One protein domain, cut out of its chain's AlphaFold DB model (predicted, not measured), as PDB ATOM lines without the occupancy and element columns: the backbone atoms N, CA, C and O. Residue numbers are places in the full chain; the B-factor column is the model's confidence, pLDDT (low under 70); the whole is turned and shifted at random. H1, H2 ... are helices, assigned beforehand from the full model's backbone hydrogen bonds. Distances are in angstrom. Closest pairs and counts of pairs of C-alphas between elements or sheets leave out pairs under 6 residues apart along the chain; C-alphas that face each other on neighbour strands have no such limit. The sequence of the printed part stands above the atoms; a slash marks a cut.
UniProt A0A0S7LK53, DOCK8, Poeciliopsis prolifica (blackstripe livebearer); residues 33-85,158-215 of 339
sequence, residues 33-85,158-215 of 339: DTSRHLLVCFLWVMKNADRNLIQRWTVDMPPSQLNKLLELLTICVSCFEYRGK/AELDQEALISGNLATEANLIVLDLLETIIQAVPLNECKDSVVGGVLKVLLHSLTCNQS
ATOM      1  N   ASP A  33      38.632  17.773   9.119       80.81
ATOM      2  CA  ASP A  33      39.854  18.533   8.844       80.81
ATOM      3  C   ASP A  33      39.846  19.141   7.438       80.81
ATOM      4  O   ASP A  33      40.184  20.310   7.264       80.81
ATOM      5  N   THR A  34      39.408  18.392   6.424       86.94
ATOM      6  CA  THR A  34      39.284  18.906   5.051       86.94
ATOM      7  C   THR A  34      38.272  20.044   4.983       86.94
ATOM      8  O   THR A  34      38.567  21.092   4.410       86.94
ATOM      9  N   SER A  35      37.113  19.883   5.625       88.50
ATOM     10  CA  SER A  35      36.096  20.932   5.732       88.50
ATOM     11  C   SER A  35      36.660  22.186   6.399       88.50
ATOM     12  O   SER A  35      36.484  23.283   5.879       88.50
ATOM     13  N   ARG A  36      37.415  22.040   7.495       90.12
ATOM     14  CA  ARG A  36      38.064  23.171   8.171       90.12
ATOM     15  C   ARG A  36      39.039  23.913   7.255       90.12
ATOM     16  O   ARG A  36      38.991  25.139   7.208       90.12
ATOM     17  N   HIS A  37      39.880  23.207   6.498       92.25
ATOM     18  CA  HIS A  37      40.799  23.841   5.543       92.25
ATOM     19  C   HIS A  37      40.060  24.597   4.431       92.25
ATOM     20  O   HIS A  37      40.449  25.714   4.090       92.25
ATOM     21  N   LEU A  38      38.971  24.030   3.902       94.00
ATOM     22  CA  LEU A  38      38.138  24.700   2.900       94.00
ATOM     23  C   LEU A  38      37.498  25.975   3.457       94.00
ATOM     24  O   LEU A  38      37.497  26.998   2.775       94.00
ATOM     25  N   LEU A  39      37.018  25.948   4.703       94.88
ATOM     26  CA  LEU A  39      36.457  27.131   5.357       94.88
ATOM     27  C   LEU A  39      37.515  28.214   5.599       94.88
ATOM     28  O   LEU A  39      37.217  29.388   5.412       94.88
ATOM     29  N   VAL A  40      38.760  27.848   5.940       95.06
ATOM     30  CA  VAL A  40      39.866  28.825   6.020       95.06
ATOM     31  C   VAL A  40      40.102  29.473   4.658       95.06
ATOM     32  O   VAL A  40      40.229  30.691   4.581       95.06
ATOM     33  N   CYS A  41      40.137  28.679   3.584       95.56
ATOM     34  CA  CYS A  41      40.322  29.205   2.231       95.56
ATOM     35  C   CYS A  41      39.175  30.145   1.840       95.56
ATOM     36  O   CYS A  41      39.423  31.227   1.318       95.56
ATOM     37  N   PHE A  42      37.933  29.760   2.141       96.81
ATOM     38  CA  PHE A  42      36.757  30.597   1.931       96.81
ATOM     39  C   PHE A  42      36.877  31.933   2.675       96.81
ATOM     40  O   PHE A  42      36.801  32.983   2.043       96.81
ATOM     41  N   LEU A  43      37.140  31.913   3.986       96.56
ATOM     42  CA  LEU A  43      37.293  33.137   4.777       96.56
ATOM     43  C   LEU A  43      38.448  34.005   4.270       96.56
ATOM     44  O   LEU A  43      38.325  35.225   4.228       96.56
ATOM     45  N   TRP A  44      39.551  33.390   3.839       96.31
ATOM     46  CA  TRP A  44      40.675  34.115   3.259       96.31
ATOM     47  C   TRP A  44      40.292  34.825   1.957       96.31
ATOM     48  O   TRP A  44      40.621  35.998   1.792       96.31
ATOM     49  N   VAL A  45      39.563  34.157   1.056       96.38
ATOM     50  CA  VAL A  45      39.064  34.780  -0.181       96.38
ATOM     51  C   VAL A  45      38.121  35.931   0.153       96.38
ATOM     52  O   VAL A  45      38.297  37.029  -0.367       96.38
ATOM     53  N   MET A  46      37.165  35.704   1.054       95.25
ATOM     54  CA  MET A  46      36.170  36.713   1.411       95.25
ATOM     55  C   MET A  46      36.792  37.940   2.087       95.25
ATOM     56  O   MET A  46      36.417  39.058   1.756       95.25
ATOM     57  N   LYS A  47      37.793  37.752   2.958       95.19
ATOM     58  CA  LYS A  47      38.548  38.846   3.590       95.19
ATOM     59  C   LYS A  47      39.269  39.742   2.575       95.19
ATOM     60  O   LYS A  47      39.443  40.929   2.825       95.19
ATOM     61  N   ASN A  48      39.758  39.166   1.476       95.50
ATOM     62  CA  ASN A  48      40.552  39.887   0.474       95.50
ATOM     63  C   ASN A  48      39.725  40.343  -0.740       95.50
ATOM     64  O   ASN A  48      40.267  40.981  -1.642       95.50
ATOM     65  N   ALA A  49      38.437  40.008  -0.796       94.44
ATOM     66  CA  ALA A  49      37.553  40.464  -1.856       94.44
ATOM     67  C   ALA A  49      37.196  41.949  -1.667       94.44
ATOM     68  O   ALA A  49      37.033  42.430  -0.548       94.44
ATOM     69  N   ASP A  50      37.054  42.684  -2.772       94.12
ATOM     70  CA  ASP A  50      36.630  44.086  -2.728       94.12
ATOM     71  C   ASP A  50      35.203  44.190  -2.168       94.12
ATOM     72  O   ASP A  50      34.275  43.532  -2.652       94.12
ATOM     73  N   ARG A  51      35.005  45.067  -1.185       93.25
ATOM     74  CA  ARG A  51      33.700  45.350  -0.580       93.25
ATOM     75  C   ARG A  51      32.641  45.700  -1.627       93.25
ATOM     76  O   ARG A  51      31.520  45.205  -1.539       93.25
ATOM     77  N   ASN A  52      32.991  46.470  -2.661       93.25
ATOM     78  CA  ASN A  52      32.055  46.832  -3.736       93.25
ATOM     79  C   ASN A  52      31.641  45.620  -4.585       93.25
ATOM     80  O   ASN A  52      30.555  45.593  -5.168       93.25
ATOM     81  N   LEU A  53      32.519  44.622  -4.703       93.38
ATOM     82  CA  LEU A  53      32.204  43.370  -5.382       93.38
ATOM     83  C   LEU A  53      31.233  42.535  -4.540       93.38
ATOM     84  O   LEU A  53      30.236  42.060  -5.075       93.38
ATOM     85  N   ILE A  54      31.482  42.414  -3.232       92.06
ATOM     86  CA  ILE A  54      30.611  41.675  -2.305       92.06
ATOM     87  C   ILE A  54      29.221  42.316  -2.239       92.06
ATOM     88  O   ILE A  54      28.220  41.602  -2.279       92.06
ATOM     89  N   GLN A  55      29.134  43.649  -2.198       91.75
ATOM     90  CA  GLN A  55      27.849  44.351  -2.194       91.75
ATOM     91  C   GLN A  55      27.049  44.080  -3.469       91.75
ATOM     92  O   GLN A  55      25.894  43.672  -3.380       91.75
ATOM     93  N   ARG A  56      27.670  44.218  -4.651       90.81
ATOM     94  CA  ARG A  56      27.011  43.896  -5.930       90.81
ATOM     95  C   ARG A  56      26.554  42.441  -5.982       90.81
ATOM     96  O   ARG A  56      25.399  42.175  -6.286       90.81
ATOM     97  N   TRP A  57      27.425  41.514  -5.586       89.62
ATOM     98  CA  TRP A  57      27.088  40.094  -5.535       89.62
ATOM     99  C   TRP A  57      25.921  39.805  -4.581       89.62
ATOM    100  O   TRP A  57      25.064  38.985  -4.892       89.62
ATOM    101  N   THR A  58      25.845  40.509  -3.450       88.56
ATOM    102  CA  THR A  58      24.744  40.372  -2.483       88.56
ATOM    103  C   THR A  58      23.405  40.812  -3.076       88.56
ATOM    104  O   THR A  58      22.397  40.142  -2.854       88.56
ATOM    105  N   VAL A  59      23.389  41.908  -3.839       87.31
ATOM    106  CA  VAL A  59      22.177  42.419  -4.503       87.31
ATOM    107  C   VAL A  59      21.728  41.475  -5.620       87.31
ATOM    108  O   VAL A  59      20.549  41.120  -5.686       87.31
ATOM    109  N   ASP A  60      22.674  41.012  -6.441       87.75
ATOM    110  CA  ASP A  60      22.403  40.156  -7.602       87.75
ATOM    111  C   ASP A  60      22.030  38.712  -7.210       87.75
ATOM    112  O   ASP A  60      21.401  37.984  -7.983       87.75
ATOM    113  N   MET A  61      22.410  38.264  -6.007       86.44
ATOM    114  CA  MET A  61      22.164  36.897  -5.558       86.44
ATOM    115  C   MET A  61      20.679  36.601  -5.269       86.44
ATOM    116  O   MET A  61      19.985  37.366  -4.584       86.44
ATOM    117  N   PRO A  62      20.187  35.409  -5.668       87.44
ATOM    118  CA  PRO A  62      18.890  34.917  -5.226       87.44
ATOM    119  C   PRO A  62      18.822  34.781  -3.693       87.44
ATOM    120  O   PRO A  62      19.794  34.330  -3.079       87.44
ATOM    121  N   PRO A  63      17.659  35.042  -3.060       84.56
ATOM    122  CA  PRO A  63      17.517  34.964  -1.601       84.56
ATOM    123  C   PRO A  63      17.901  33.593  -1.021       84.56
ATOM    124  O   PRO A  63      18.462  33.498   0.067       84.56
ATOM    125  N   SER A  64      17.642  32.508  -1.755       87.25
ATOM    126  CA  SER A  64      17.995  31.148  -1.333       87.25
ATOM    127  C   SER A  64      19.506  30.900  -1.285       87.25
ATOM    128  O   SER A  64      19.968  30.122  -0.454       87.25
ATOM    129  N   GLN A  65      20.287  31.548  -2.153       90.12
ATOM    130  CA  GLN A  65      21.749  31.449  -2.134       90.12
ATOM    131  C   GLN A  65      22.342  32.304  -1.017       90.12
ATOM    132  O   GLN A  65      23.247  31.851  -0.321       90.12
ATOM    133  N   LEU A  66      21.776  33.491  -0.791       90.12
ATOM    134  CA  LEU A  66      22.176  34.349   0.319       90.12
ATOM    135  C   LEU A  66      21.936  33.667   1.675       90.12
ATOM    136  O   LEU A  66      22.820  33.674   2.524       90.12
ATOM    137  N   ASN A  67      20.804  32.983   1.859       89.69
ATOM    138  CA  ASN A  67      20.561  32.198   3.075       89.69
ATOM    139  C   ASN A  67      21.592  31.071   3.266       89.69
ATOM    140  O   ASN A  67      22.119  30.908   4.362       89.69
ATOM    141  N   LYS A  68      21.974  30.361   2.197       92.62
ATOM    142  CA  LYS A  68      23.051  29.353   2.259       92.62
ATOM    143  C   LYS A  68      24.405  29.961   2.630       92.62
ATOM    144  O   LYS A  68      25.193  29.318   3.318       92.62
ATOM    145  N   LEU A  69      24.686  31.190   2.189       93.88
ATOM    146  CA  LEU A  69      25.881  31.919   2.610       93.88
ATOM    147  C   LEU A  69      25.832  32.218   4.115       93.88
ATOM    148  O   LEU A  69      26.812  31.966   4.807       93.88
ATOM    149  N   LEU A  70      24.698  32.684   4.642       94.50
ATOM    150  CA  LEU A  70      24.525  32.936   6.080       94.50
ATOM    151  C   LEU A  70      24.658  31.646   6.915       94.50
ATOM    152  O   LEU A  70      25.304  31.641   7.967       94.50
ATOM    153  N   GLU A  71      24.132  30.524   6.423       94.44
ATOM    154  CA  GLU A  71      24.343  29.199   7.022       94.44
ATOM    155  C   GLU A  71      25.828  28.805   7.015       94.44
ATOM    156  O   GLU A  71      26.362  28.370   8.038       94.44
ATOM    157  N   LEU A  72      26.536  29.019   5.900       95.88
ATOM    158  CA  LEU A  72      27.975  28.769   5.800       95.88
ATOM    159  C   LEU A  72      28.776  29.630   6.789       95.88
ATOM    160  O   LEU A  72      29.707  29.129   7.422       95.88
ATOM    161  N   LEU A  73      28.400  30.898   6.972       96.94
ATOM    162  CA  LEU A  73      29.008  31.785   7.969       96.94
ATOM    163  C   LEU A  73      28.749  31.286   9.400       96.94
ATOM    164  O   LEU A  73      29.668  31.271  10.218       96.94
ATOM    165  N   THR A  74      27.551  30.773   9.687       95.81
ATOM    166  CA  THR A  74      27.228  30.132  10.978       95.81
ATOM    167  C   THR A  74      28.108  28.900  11.234       95.81
ATOM    168  O   THR A  74      28.611  28.684  12.345       95.81
ATOM    169  N   ILE A  75      28.357  28.103  10.190       94.69
ATOM    170  CA  ILE A  75      29.279  26.962  10.251       94.69
ATOM    171  C   ILE A  75      30.715  27.442  10.497       94.69
ATOM    172  O   ILE A  75      31.405  26.836  11.315       94.69
ATOM    173  N   CYS A  76      31.160  28.535   9.864       96.06
ATOM    174  CA  CYS A  76      32.486  29.118  10.101       96.06
ATOM    175  C   CYS A  76      32.677  29.483  11.578       96.06
ATOM    176  O   CYS A  76      33.643  29.028  12.191       96.06
ATOM    177  N   VAL A  77      31.724  30.213  12.166       95.50
ATOM    178  CA  VAL A  77      31.755  30.604  13.588       95.50
ATOM    179  C   VAL A  77      31.887  29.377  14.496       95.50
ATOM    180  O   VAL A  77      32.714  29.349  15.405       95.50
ATOM    181  N   SER A  78      31.122  28.320  14.211       92.94
ATOM    182  CA  SER A  78      31.161  27.069  14.982       92.94
ATOM    183  C   SER A  78      32.466  26.288  14.792       92.94
ATOM    184  O   SER A  78      32.967  25.660  15.724       92.94
ATOM    185  N   CYS A  79      33.010  26.288  13.573       91.81
ATOM    186  CA  CYS A  79      34.201  25.526  13.204       91.81
ATOM    187  C   CYS A  79      35.480  26.133  13.798       91.81
ATOM    188  O   CYS A  79      36.373  25.394  14.219       91.81
ATOM    189  N   PHE A  80      35.556  27.464  13.856       92.19
ATOM    190  CA  PHE A  80      36.702  28.193  14.401       92.19
ATOM    191  C   PHE A  80      36.544  28.566  15.876       92.19
ATOM    192  O   PHE A  80      37.389  29.280  16.408       92.19
ATOM    193  N   GLU A  81      35.515  28.061  16.561       90.06
ATOM    194  CA  GLU A  81      35.330  28.296  17.990       90.06
ATOM    195  C   GLU A  81      36.557  27.839  18.795       90.06
ATOM    196  O   GLU A  81      36.996  26.684  18.728       90.06
ATOM    197  N   TYR A  82      37.085  28.742  19.621       87.00
ATOM    198  CA  TYR A  82      38.193  28.415  20.501       87.00
ATOM    199  C   TYR A  82      37.728  27.484  21.631       87.00
ATOM    200  O   TYR A  82      36.933  27.848  22.500       87.00
ATOM    201  N   ARG A  83      38.255  26.257  21.640       80.31
ATOM    202  CA  ARG A  83      37.920  25.207  22.621       80.31
ATOM    203  C   ARG A  83      38.829  25.196  23.860       80.31
ATOM    204  O   ARG A  83      38.818  24.225  24.611       80.31
ATOM    205  N   GLY A  84      39.593  26.265  24.093       68.06
ATOM    206  CA  GLY A  84      40.496  26.374  25.239       68.06
ATOM    207  C   GLY A  84      41.839  25.663  25.044       68.06
ATOM    208  O   GLY A  84      42.057  24.944  24.068       68.06
ATOM    209  N   LYS A  85      42.743  25.847  26.017       62.88
ATOM    210  CA  LYS A  85      44.029  25.139  26.078       62.88
ATOM    211  C   LYS A  85      43.780  23.653  26.327       62.88
ATOM    212  O   LYS A  85      43.704  23.208  27.471       62.88
ATOM    213  N   ALA A 158      56.066  25.710  25.821       82.56
ATOM    214  CA  ALA A 158      56.105  26.930  25.024       82.56
ATOM    215  C   ALA A 158      55.432  26.757  23.650       82.56
ATOM    216  O   ALA A 158      54.656  27.618  23.247       82.56
ATOM    217  N   GLU A 159      55.663  25.635  22.965       83.06
ATOM    218  CA  GLU A 159      55.008  25.324  21.684       83.06
ATOM    219  C   GLU A 159      53.495  25.137  21.848       83.06
ATOM    220  O   GLU A 159      52.720  25.649  21.046       83.06
ATOM    221  N   LEU A 160      53.051  24.472  22.919       82.75
ATOM    222  CA  LEU A 160      51.621  24.316  23.217       82.75
ATOM    223  C   LEU A 160      50.950  25.648  23.574       82.75
ATOM    224  O   LEU A 160      49.826  25.914  23.146       82.75
ATOM    225  N   ASP A 161      51.637  26.502  24.336       83.31
ATOM    226  CA  ASP A 161      51.161  27.851  24.647       83.31
ATOM    227  C   ASP A 161      51.081  28.719  23.380       83.31
ATOM    228  O   ASP A 161      50.110  29.461  23.202       83.31
ATOM    229  N   GLN A 162      52.045  28.580  22.468       86.56
ATOM    230  CA  GLN A 162      52.035  29.249  21.170       86.56
ATOM    231  C   GLN A 162      50.893  28.744  20.273       86.56
ATOM    232  O   GLN A 162      50.194  29.556  19.670       86.56
ATOM    233  N   GLU A 163      50.633  27.436  20.215       86.50
ATOM    234  CA  GLU A 163      49.500  26.867  19.466       86.50
ATOM    235  C   GLU A 163      48.146  27.336  20.013       86.50
ATOM    236  O   GLU A 163      47.224  27.645  19.248       86.50
ATOM    237  N   ALA A 164      48.021  27.448  21.335       86.25
ATOM    238  CA  ALA A 164      46.835  28.008  21.971       86.25
ATOM    239  C   ALA A 164      46.625  29.484  21.600       86.25
ATOM    240  O   ALA A 164      45.505  29.897  21.306       86.25
ATOM    241  N   LEU A 165      47.701  30.274  21.561       88.69
ATOM    242  CA  LEU A 165      47.636  31.676  21.152       88.69
ATOM    243  C   LEU A 165      47.253  31.808  19.673       88.69
ATOM    244  O   LEU A 165      46.342  32.562  19.342       88.69
ATOM    245  N   ILE A 166      47.894  31.038  18.788       90.81
ATOM    246  CA  ILE A 166      47.590  31.041  17.350       90.81
ATOM    247  C   ILE A 166      46.135  30.629  17.109       90.81
ATOM    248  O   ILE A 166      45.442  31.268  16.321       90.81
ATOM    249  N   SER A 167      45.642  29.599  17.800       89.12
ATOM    250  CA  SER A 167      44.249  29.160  17.660       89.12
ATOM    251  C   SER A 167      43.241  30.178  18.201       89.12
ATOM    252  O   SER A 167      42.206  30.374  17.569       89.12
ATOM    253  N   GLY A 168      43.544  30.873  19.302       91.19
ATOM    254  CA  GLY A 168      42.715  31.977  19.806       91.19
ATOM    255  C   GLY A 168      42.678  33.182  18.857       91.19
ATOM    256  O   GLY A 168      41.612  33.758  18.617       91.19
ATOM    257  N   ASN A 169      43.821  33.526  18.258       94.00
ATOM    258  CA  ASN A 169      43.905  34.583  17.248       94.00
ATOM    259  C   ASN A 169      43.146  34.198  15.977       94.00
ATOM    260  O   ASN A 169      42.384  35.008  15.465       94.00
ATOM    261  N   LEU A 170      43.292  32.956  15.505       93.56
ATOM    262  CA  LEU A 170      42.557  32.456  14.345       93.56
ATOM    263  C   LEU A 170      41.042  32.480  14.580       93.56
ATOM    264  O   LEU A 170      40.308  32.883  13.686       93.56
ATOM    265  N   ALA A 171      40.578  32.089  15.771       94.81
ATOM    266  CA  ALA A 171      39.165  32.162  16.143       94.81
ATOM    267  C   ALA A 171      38.642  33.605  16.095       94.81
ATOM    268  O   ALA A 171      37.587  33.874  15.524       94.81
ATOM    269  N   THR A 172      39.412  34.543  16.656       95.75
ATOM    270  CA  THR A 172      39.067  35.971  16.642       95.75
ATOM    271  C   THR A 172      39.017  36.515  15.219       95.75
ATOM    272  O   THR A 172      38.034  37.144  14.843       95.75
ATOM    273  N   GLU A 173      40.048  36.242  14.423       96.31
ATOM    274  CA  GLU A 173      40.151  36.705  13.043       96.31
ATOM    275  C   GLU A 173      39.020  36.144  12.177       96.31
ATOM    276  O   GLU A 173      38.365  36.892  11.458       96.31
ATOM    277  N   ALA A 174      38.733  34.843  12.288       97.00
ATOM    278  CA  ALA A 174      37.642  34.207  11.557       97.00
ATOM    279  C   ALA A 174      36.292  34.866  11.869       97.00
ATOM    280  O   ALA A 174      35.533  35.171  10.951       97.00
ATOM    281  N   ASN A 175      36.014  35.135  13.147       97.00
ATOM    282  CA  ASN A 175      34.766  35.773  13.553       97.00
ATOM    283  C   ASN A 175      34.698  37.248  13.118       97.00
ATOM    284  O   ASN A 175      33.630  37.694  12.707       97.00
ATOM    285  N   LEU A 176      35.812  37.989  13.118       97.69
ATOM    286  CA  LEU A 176      35.855  39.359  12.585       97.69
ATOM    287  C   LEU A 176      35.617  39.405  11.069       97.69
ATOM    288  O   LEU A 176      34.874  40.267  10.612       97.69
ATOM    289  N   ILE A 177      36.170  38.457  10.302       97.62
ATOM    290  CA  ILE A 177      35.877  38.328   8.865       97.62
ATOM    291  C   ILE A 177      34.386  38.051   8.659       97.62
ATOM    292  O   ILE A 177      33.749  38.694   7.831       97.62
ATOM    293  N   VAL A 178      33.809  37.115   9.423       98.00
ATOM    294  CA  VAL A 178      32.367  36.835   9.355       98.00
ATOM    295  C   VAL A 178      31.560  38.099   9.655       98.00
ATOM    296  O   VAL A 178      30.629  38.400   8.916       98.00
ATOM    297  N   LEU A 179      31.923  38.857  10.690       97.81
ATOM    298  CA  LEU A 179      31.221  40.086  11.059       97.81
ATOM    299  C   LEU A 179      31.271  41.146   9.954       97.81
ATOM    300  O   LEU A 179      30.229  41.695   9.607       97.81
ATOM    301  N   ASP A 180      32.442  41.385   9.364       97.06
ATOM    302  CA  ASP A 180      32.617  42.353   8.271       97.06
ATOM    303  C   ASP A 180      31.798  41.970   7.024       97.06
ATOM    304  O   ASP A 180      31.180  42.817   6.370       97.06
ATOM    305  N   LEU A 181      31.692  40.669   6.738       96.56
ATOM    306  CA  LEU A 181      30.816  40.166   5.680       96.56
ATOM    307  C   LEU A 181      29.341  40.399   5.989       96.56
ATOM    308  O   LEU A 181      28.608  40.840   5.106       96.56
ATOM    309  N   LEU A 182      28.901  40.133   7.221       95.81
ATOM    310  CA  LEU A 182      27.523  40.402   7.637       95.81
ATOM    311  C   LEU A 182      27.200  41.898   7.521       95.81
ATOM    312  O   LEU A 182      26.154  42.251   6.979       95.81
ATOM    313  N   GLU A 183      28.105  42.778   7.953       94.50
ATOM    314  CA  GLU A 183      27.949  44.231   7.813       94.50
ATOM    315  C   GLU A 183      27.877  44.664   6.350       94.50
ATOM    316  O   GLU A 183      27.009  45.458   5.977       94.50
ATOM    317  N   THR A 184      28.746  44.111   5.507       94.00
ATOM    318  CA  THR A 184      28.757  44.396   4.071       94.00
ATOM    319  C   THR A 184      27.455  43.943   3.405       94.00
ATOM    320  O   THR A 184      26.894  44.693   2.604       94.00
ATOM    321  N   ILE A 185      26.927  42.772   3.783       91.88
ATOM    322  CA  ILE A 185      25.626  42.264   3.324       91.88
ATOM    323  C   ILE A 185      24.499  43.211   3.755       91.88
ATOM    324  O   ILE A 185      23.700  43.630   2.920       91.88
ATOM    325  N   ILE A 186      24.456  43.608   5.030       90.25
ATOM    326  CA  ILE A 186      23.434  44.527   5.565       90.25
ATOM    327  C   ILE A 186      23.467  45.891   4.861       90.25
ATOM    328  O   ILE A 186      22.433  46.533   4.663       90.25
ATOM    329  N   GLN A 187      24.656  46.383   4.522       90.19
ATOM    330  CA  GLN A 187      24.813  47.667   3.840       90.19
ATOM    331  C   GLN A 187      24.409  47.607   2.369       90.19
ATOM    332  O   GLN A 187      23.981  48.627   1.836       90.19
ATOM    333  N   ALA A 188      24.529  46.441   1.729       87.25
ATOM    334  CA  ALA A 188      24.103  46.237   0.349       87.25
ATOM    335  C   ALA A 188      22.575  46.244   0.191       87.25
ATOM    336  O   ALA A 188      22.080  46.541  -0.892       87.25
ATOM    337  N   VAL A 189      21.829  45.924   1.254       78.00
ATOM    338  CA  VAL A 189      20.364  45.863   1.230       78.00
ATOM    339  C   VAL A 189      19.772  47.242   1.568       78.00
ATOM    340  O   VAL A 189      19.939  47.727   2.698       78.00
ATOM    341  N   PRO A 190      19.086  47.912   0.620       71.19
ATOM    342  CA  PRO A 190      18.394  49.162   0.902       71.19
ATOM    343  C   PRO A 190      17.163  48.905   1.783       71.19
ATOM    344  O   PRO A 190      16.523  47.862   1.685       71.19
ATOM    345  N   LEU A 191      16.813  49.881   2.630       67.62
ATOM    346  CA  LEU A 191      15.708  49.776   3.599       67.62
ATOM    347  C   LEU A 191      14.372  49.374   2.952       67.62
ATOM    348  O   LEU A 191      13.609  48.621   3.541       67.62
ATOM    349  N   ASN A 192      14.125  49.835   1.724       60.56
ATOM    350  CA  ASN A 192      12.845  49.674   1.030       60.56
ATOM    351  C   ASN A 192      12.714  48.343   0.268       60.56
ATOM    352  O   ASN A 192      11.620  47.995  -0.159       60.56
ATOM    353  N   GLU A 193      13.818  47.616   0.071       61.97
ATOM    354  CA  GLU A 193      13.843  46.299  -0.589       61.97
ATOM    355  C   GLU A 193      14.388  45.232   0.361       61.97
ATOM    356  O   GLU A 193      14.957  44.222  -0.068       61.97
ATOM    357  N   CYS A 194      14.269  45.484   1.666       59.75
ATOM    358  CA  CYS A 194      14.693  44.544   2.676       59.75
ATOM    359  C   CYS A 194      13.880  43.266   2.499       59.75
ATOM    360  O   CYS A 194      12.723  43.190   2.874       59.75
ATOM    361  N   LYS A 195      14.480  42.264   1.852       63.16
ATOM    362  CA  LYS A 195      13.930  40.915   1.775       63.16
ATOM    363  C   LYS A 195      13.892  40.426   3.220       63.16
ATOM    364  O   LYS A 195      14.955  40.045   3.706       63.16
ATOM    365  N   ASP A 196      12.737  40.454   3.883       62.62
ATOM    366  CA  ASP A 196      12.532  40.226   5.331       62.62
ATOM    367  C   ASP A 196      13.446  39.131   5.927       62.62
ATOM    368  O   ASP A 196      14.060  39.292   6.979       62.62
ATOM    369  N   SER A 197      13.698  38.066   5.159       71.62
ATOM    370  CA  SER A 197      14.633  36.976   5.482       71.62
ATOM    371  C   SER A 197      16.109  37.340   5.762       71.62
ATOM    372  O   SER A 197      16.784  36.583   6.459       71.62
ATOM    373  N   VAL A 198      16.664  38.430   5.214       85.75
ATOM    374  CA  VAL A 198      18.121  38.691   5.269       85.75
ATOM    375  C   VAL A 198      18.532  39.247   6.621       85.75
ATOM    376  O   VAL A 198      19.504  38.765   7.199       85.75
ATOM    377  N   VAL A 199      17.794  40.225   7.152       87.50
ATOM    378  CA  VAL A 199      18.097  40.815   8.466       87.50
ATOM    379  C   VAL A 199      17.908  39.776   9.568       87.50
ATOM    380  O   VAL A 199      18.804  39.616  10.397       87.50
ATOM    381  N   GLY A 200      16.817  39.003   9.526       88.38
ATOM    382  CA  GLY A 200      16.604  37.877  10.439       88.38
ATOM    383  C   GLY A 200      17.706  36.819  10.330       88.38
ATOM    384  O   GLY A 200      18.228  36.346  11.341       88.38
ATOM    385  N   GLY A 201      18.134  36.487   9.107       90.94
ATOM    386  CA  GLY A 201      19.251  35.574   8.864       90.94
ATOM    387  C   GLY A 201      20.578  36.082   9.438       90.94
ATOM    388  O   GLY A 201      21.271  35.338  10.129       90.94
ATOM    389  N   VAL A 202      20.918  37.353   9.212       93.44
ATOM    390  CA  VAL A 202      22.128  37.972   9.775       93.44
ATOM    391  C   VAL A 202      22.061  38.001  11.301       93.44
ATOM    392  O   VAL A 202      23.035  37.631  11.959       93.44
ATOM    393  N   LEU A 203      20.911  38.368  11.872       92.44
ATOM    394  CA  LEU A 203      20.716  38.370  13.316       92.44
ATOM    395  C   LEU A 203      20.916  36.969  13.909       92.44
ATOM    396  O   LEU A 203      21.616  36.845  14.910       92.44
ATOM    397  N   LYS A 204      20.428  35.908  13.254       93.31
ATOM    398  CA  LYS A 204      20.688  34.516  13.668       93.31
ATOM    399  C   LYS A 204      22.182  34.192  13.725       93.31
ATOM    400  O   LYS A 204      22.628  33.595  14.705       93.31
ATOM    401  N   VAL A 205      22.974  34.616  12.731       96.31
ATOM    402  CA  VAL A 205      24.437  34.404  12.747       96.31
ATOM    403  C   VAL A 205      25.089  35.162  13.909       96.31
ATOM    404  O   VAL A 205      25.917  34.597  14.631       96.31
ATOM    405  N   LEU A 206      24.692  36.420  14.137       96.25
ATOM    406  CA  LEU A 206      25.207  37.235  15.244       96.25
ATOM    407  C   LEU A 206      24.854  36.618  16.603       96.25
ATOM    408  O   LEU A 206      25.733  36.460  17.450       96.25
ATOM    409  N   LEU A 207      23.602  36.204  16.803       94.56
ATOM    410  CA  LEU A 207      23.145  35.563  18.035       94.56
ATOM    411  C   LEU A 207      23.859  34.241  18.284       94.56
ATOM    412  O   LEU A 207      24.291  33.994  19.411       94.56
ATOM    413  N   HIS A 208      24.052  33.428  17.243       95.44
ATOM    414  CA  HIS A 208      24.851  32.208  17.335       95.44
ATOM    415  C   HIS A 208      26.282  32.517  17.780       95.44
ATOM    416  O   HIS A 208      26.775  31.906  18.729       95.44
ATOM    417  N   SER A 209      26.920  33.531  17.186       95.50
ATOM    418  CA  SER A 209      28.280  33.934  17.561       95.50
ATOM    419  C   SER A 209      28.403  34.346  19.028       95.50
ATOM    420  O   SER A 209      29.390  33.991  19.668       95.50
ATOM    421  N   LEU A 210      27.379  34.996  19.593       93.69
ATOM    422  CA  LEU A 210      27.329  35.370  21.007       93.69
ATOM    423  C   LEU A 210      27.228  34.165  21.954       93.69
ATOM    424  O   LEU A 210      27.522  34.319  23.139       93.69
ATOM    425  N   THR A 211      26.825  32.985  21.468       91.25
ATOM    426  CA  THR A 211      26.781  31.750  22.275       91.25
ATOM    427  C   THR A 211      28.103  30.988  22.321       91.25
ATOM    428  O   THR A 211      28.258  30.094  23.152       91.25
ATOM    429  N   CYS A 212      29.048  31.333  21.448       90.75
ATOM    430  CA  CYS A 212      30.359  30.698  21.376       90.75
ATOM    431  C   CYS A 212      31.379  31.391  22.292       90.75
ATOM    432  O   CYS A 212      31.171  32.507  22.773       90.75
ATOM    433  N   ASN A 213      32.533  30.752  22.489       86.69
ATOM    434  CA  ASN A 213      33.664  31.368  23.190       86.69
ATOM    435  C   ASN A 213      34.306  32.481  22.349       86.69
ATOM    436  O   ASN A 213      35.163  32.215  21.502       86.69
ATOM    437  N   GLN A 214      33.901  33.726  22.601       90.19
ATOM    438  CA  GLN A 214      34.350  34.894  21.847       90.19
ATOM    439  C   GLN A 214      35.437  35.707  22.548       90.19
ATOM    440  O   GLN A 214      35.508  35.772  23.776       90.19
ATOM    441  N   SER A 215      36.269  36.381  21.752       93.31
ATOM    442  CA  SER A 215      37.218  37.369  22.264       93.31
ATOM    443  C   SER A 215      36.530  38.700  22.569       93.31
ATOM    444  O   SER A 215      35.528  39.063  21.952       93.31
TER     445      SER A 215
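This is residues 33 to 85 and 158 to 215 of the 339 residues of the protein "DOCK8" of Poeciliopsis prolifica (blackstripe livebearer) (UniProt A0A0S7LK53). One long helix, H4, makes the length of a rod, and H3 and H5 run side by side along part of it in an up-and-down bundle of three, each helix running against the one before it. On the side of H4 away from H5, H1 packs on H4 with residues 43 to 47 and H2 packs on residues 184 to 188 of H4, each at a steep angle to it. The printed part has 111 residues with five named helices, H1 to H5 in chain order, and no named strand; its class is all helix. It is compact, with a radius of gyration of the C-alphas of 15.0 A and spans of 54 by 26 by 22 A.

H1, residues 33 to 48, touches the hub, H4, residues 158 to 188, with residues 43 to 47 alone, at a steep tilt of 53 degrees; the closest C-alphas, of Lys 47 and Ile 177, are 5.9 A apart. H2, residues 51 to 60, touches residues 184 to 188 of H4 at a steep tilt of 54 degrees, closest at the C-alphas of Gln 55 and Ala 188, 4.9 A. H3, residues 63 to 79, touches H4 with residues 73 to 77 alone, opposite ways at a shallow tilt of 18 degrees; the closest C-alphas, of Val 77 and Asn 175, are 6.0 A apart. H5, residues 197 to 211, forms a helical hairpin with H4, closest at the C-alphas of Leu 182 and Val 202, 6.3 A. H5 touches H3 the same way at a shallow tilt of 5 degrees, closest at the C-alphas of Thr 74 and Val 205, 5.4 A. H5 is apart from H1 and H2. In all five helices every O i to N i+4 pair is within hydrogen-bond range.

H1 begins at C-alpha 33 (39.854, 18.533, 8.844) and spans 22.9 A; H2 spans 14.3 A and H3 24.2 A. H4 spans 44.8 A from C-alpha 158 (56.105, 26.930, 25.024). H5 spans 21.4 A and ends at C-alpha 211 (26.781, 31.750, 22.275).

The farthest C-alphas, of Ala 158 and Asn 192, are 54.4 A apart. Residues 86 to 157 are not printed, and C-alphas 85 and 158 are 12.3 A apart across the cut. Of the links printed whole, none is long. Residues 84 to 85 and 191 to 196 have pLDDT under 70.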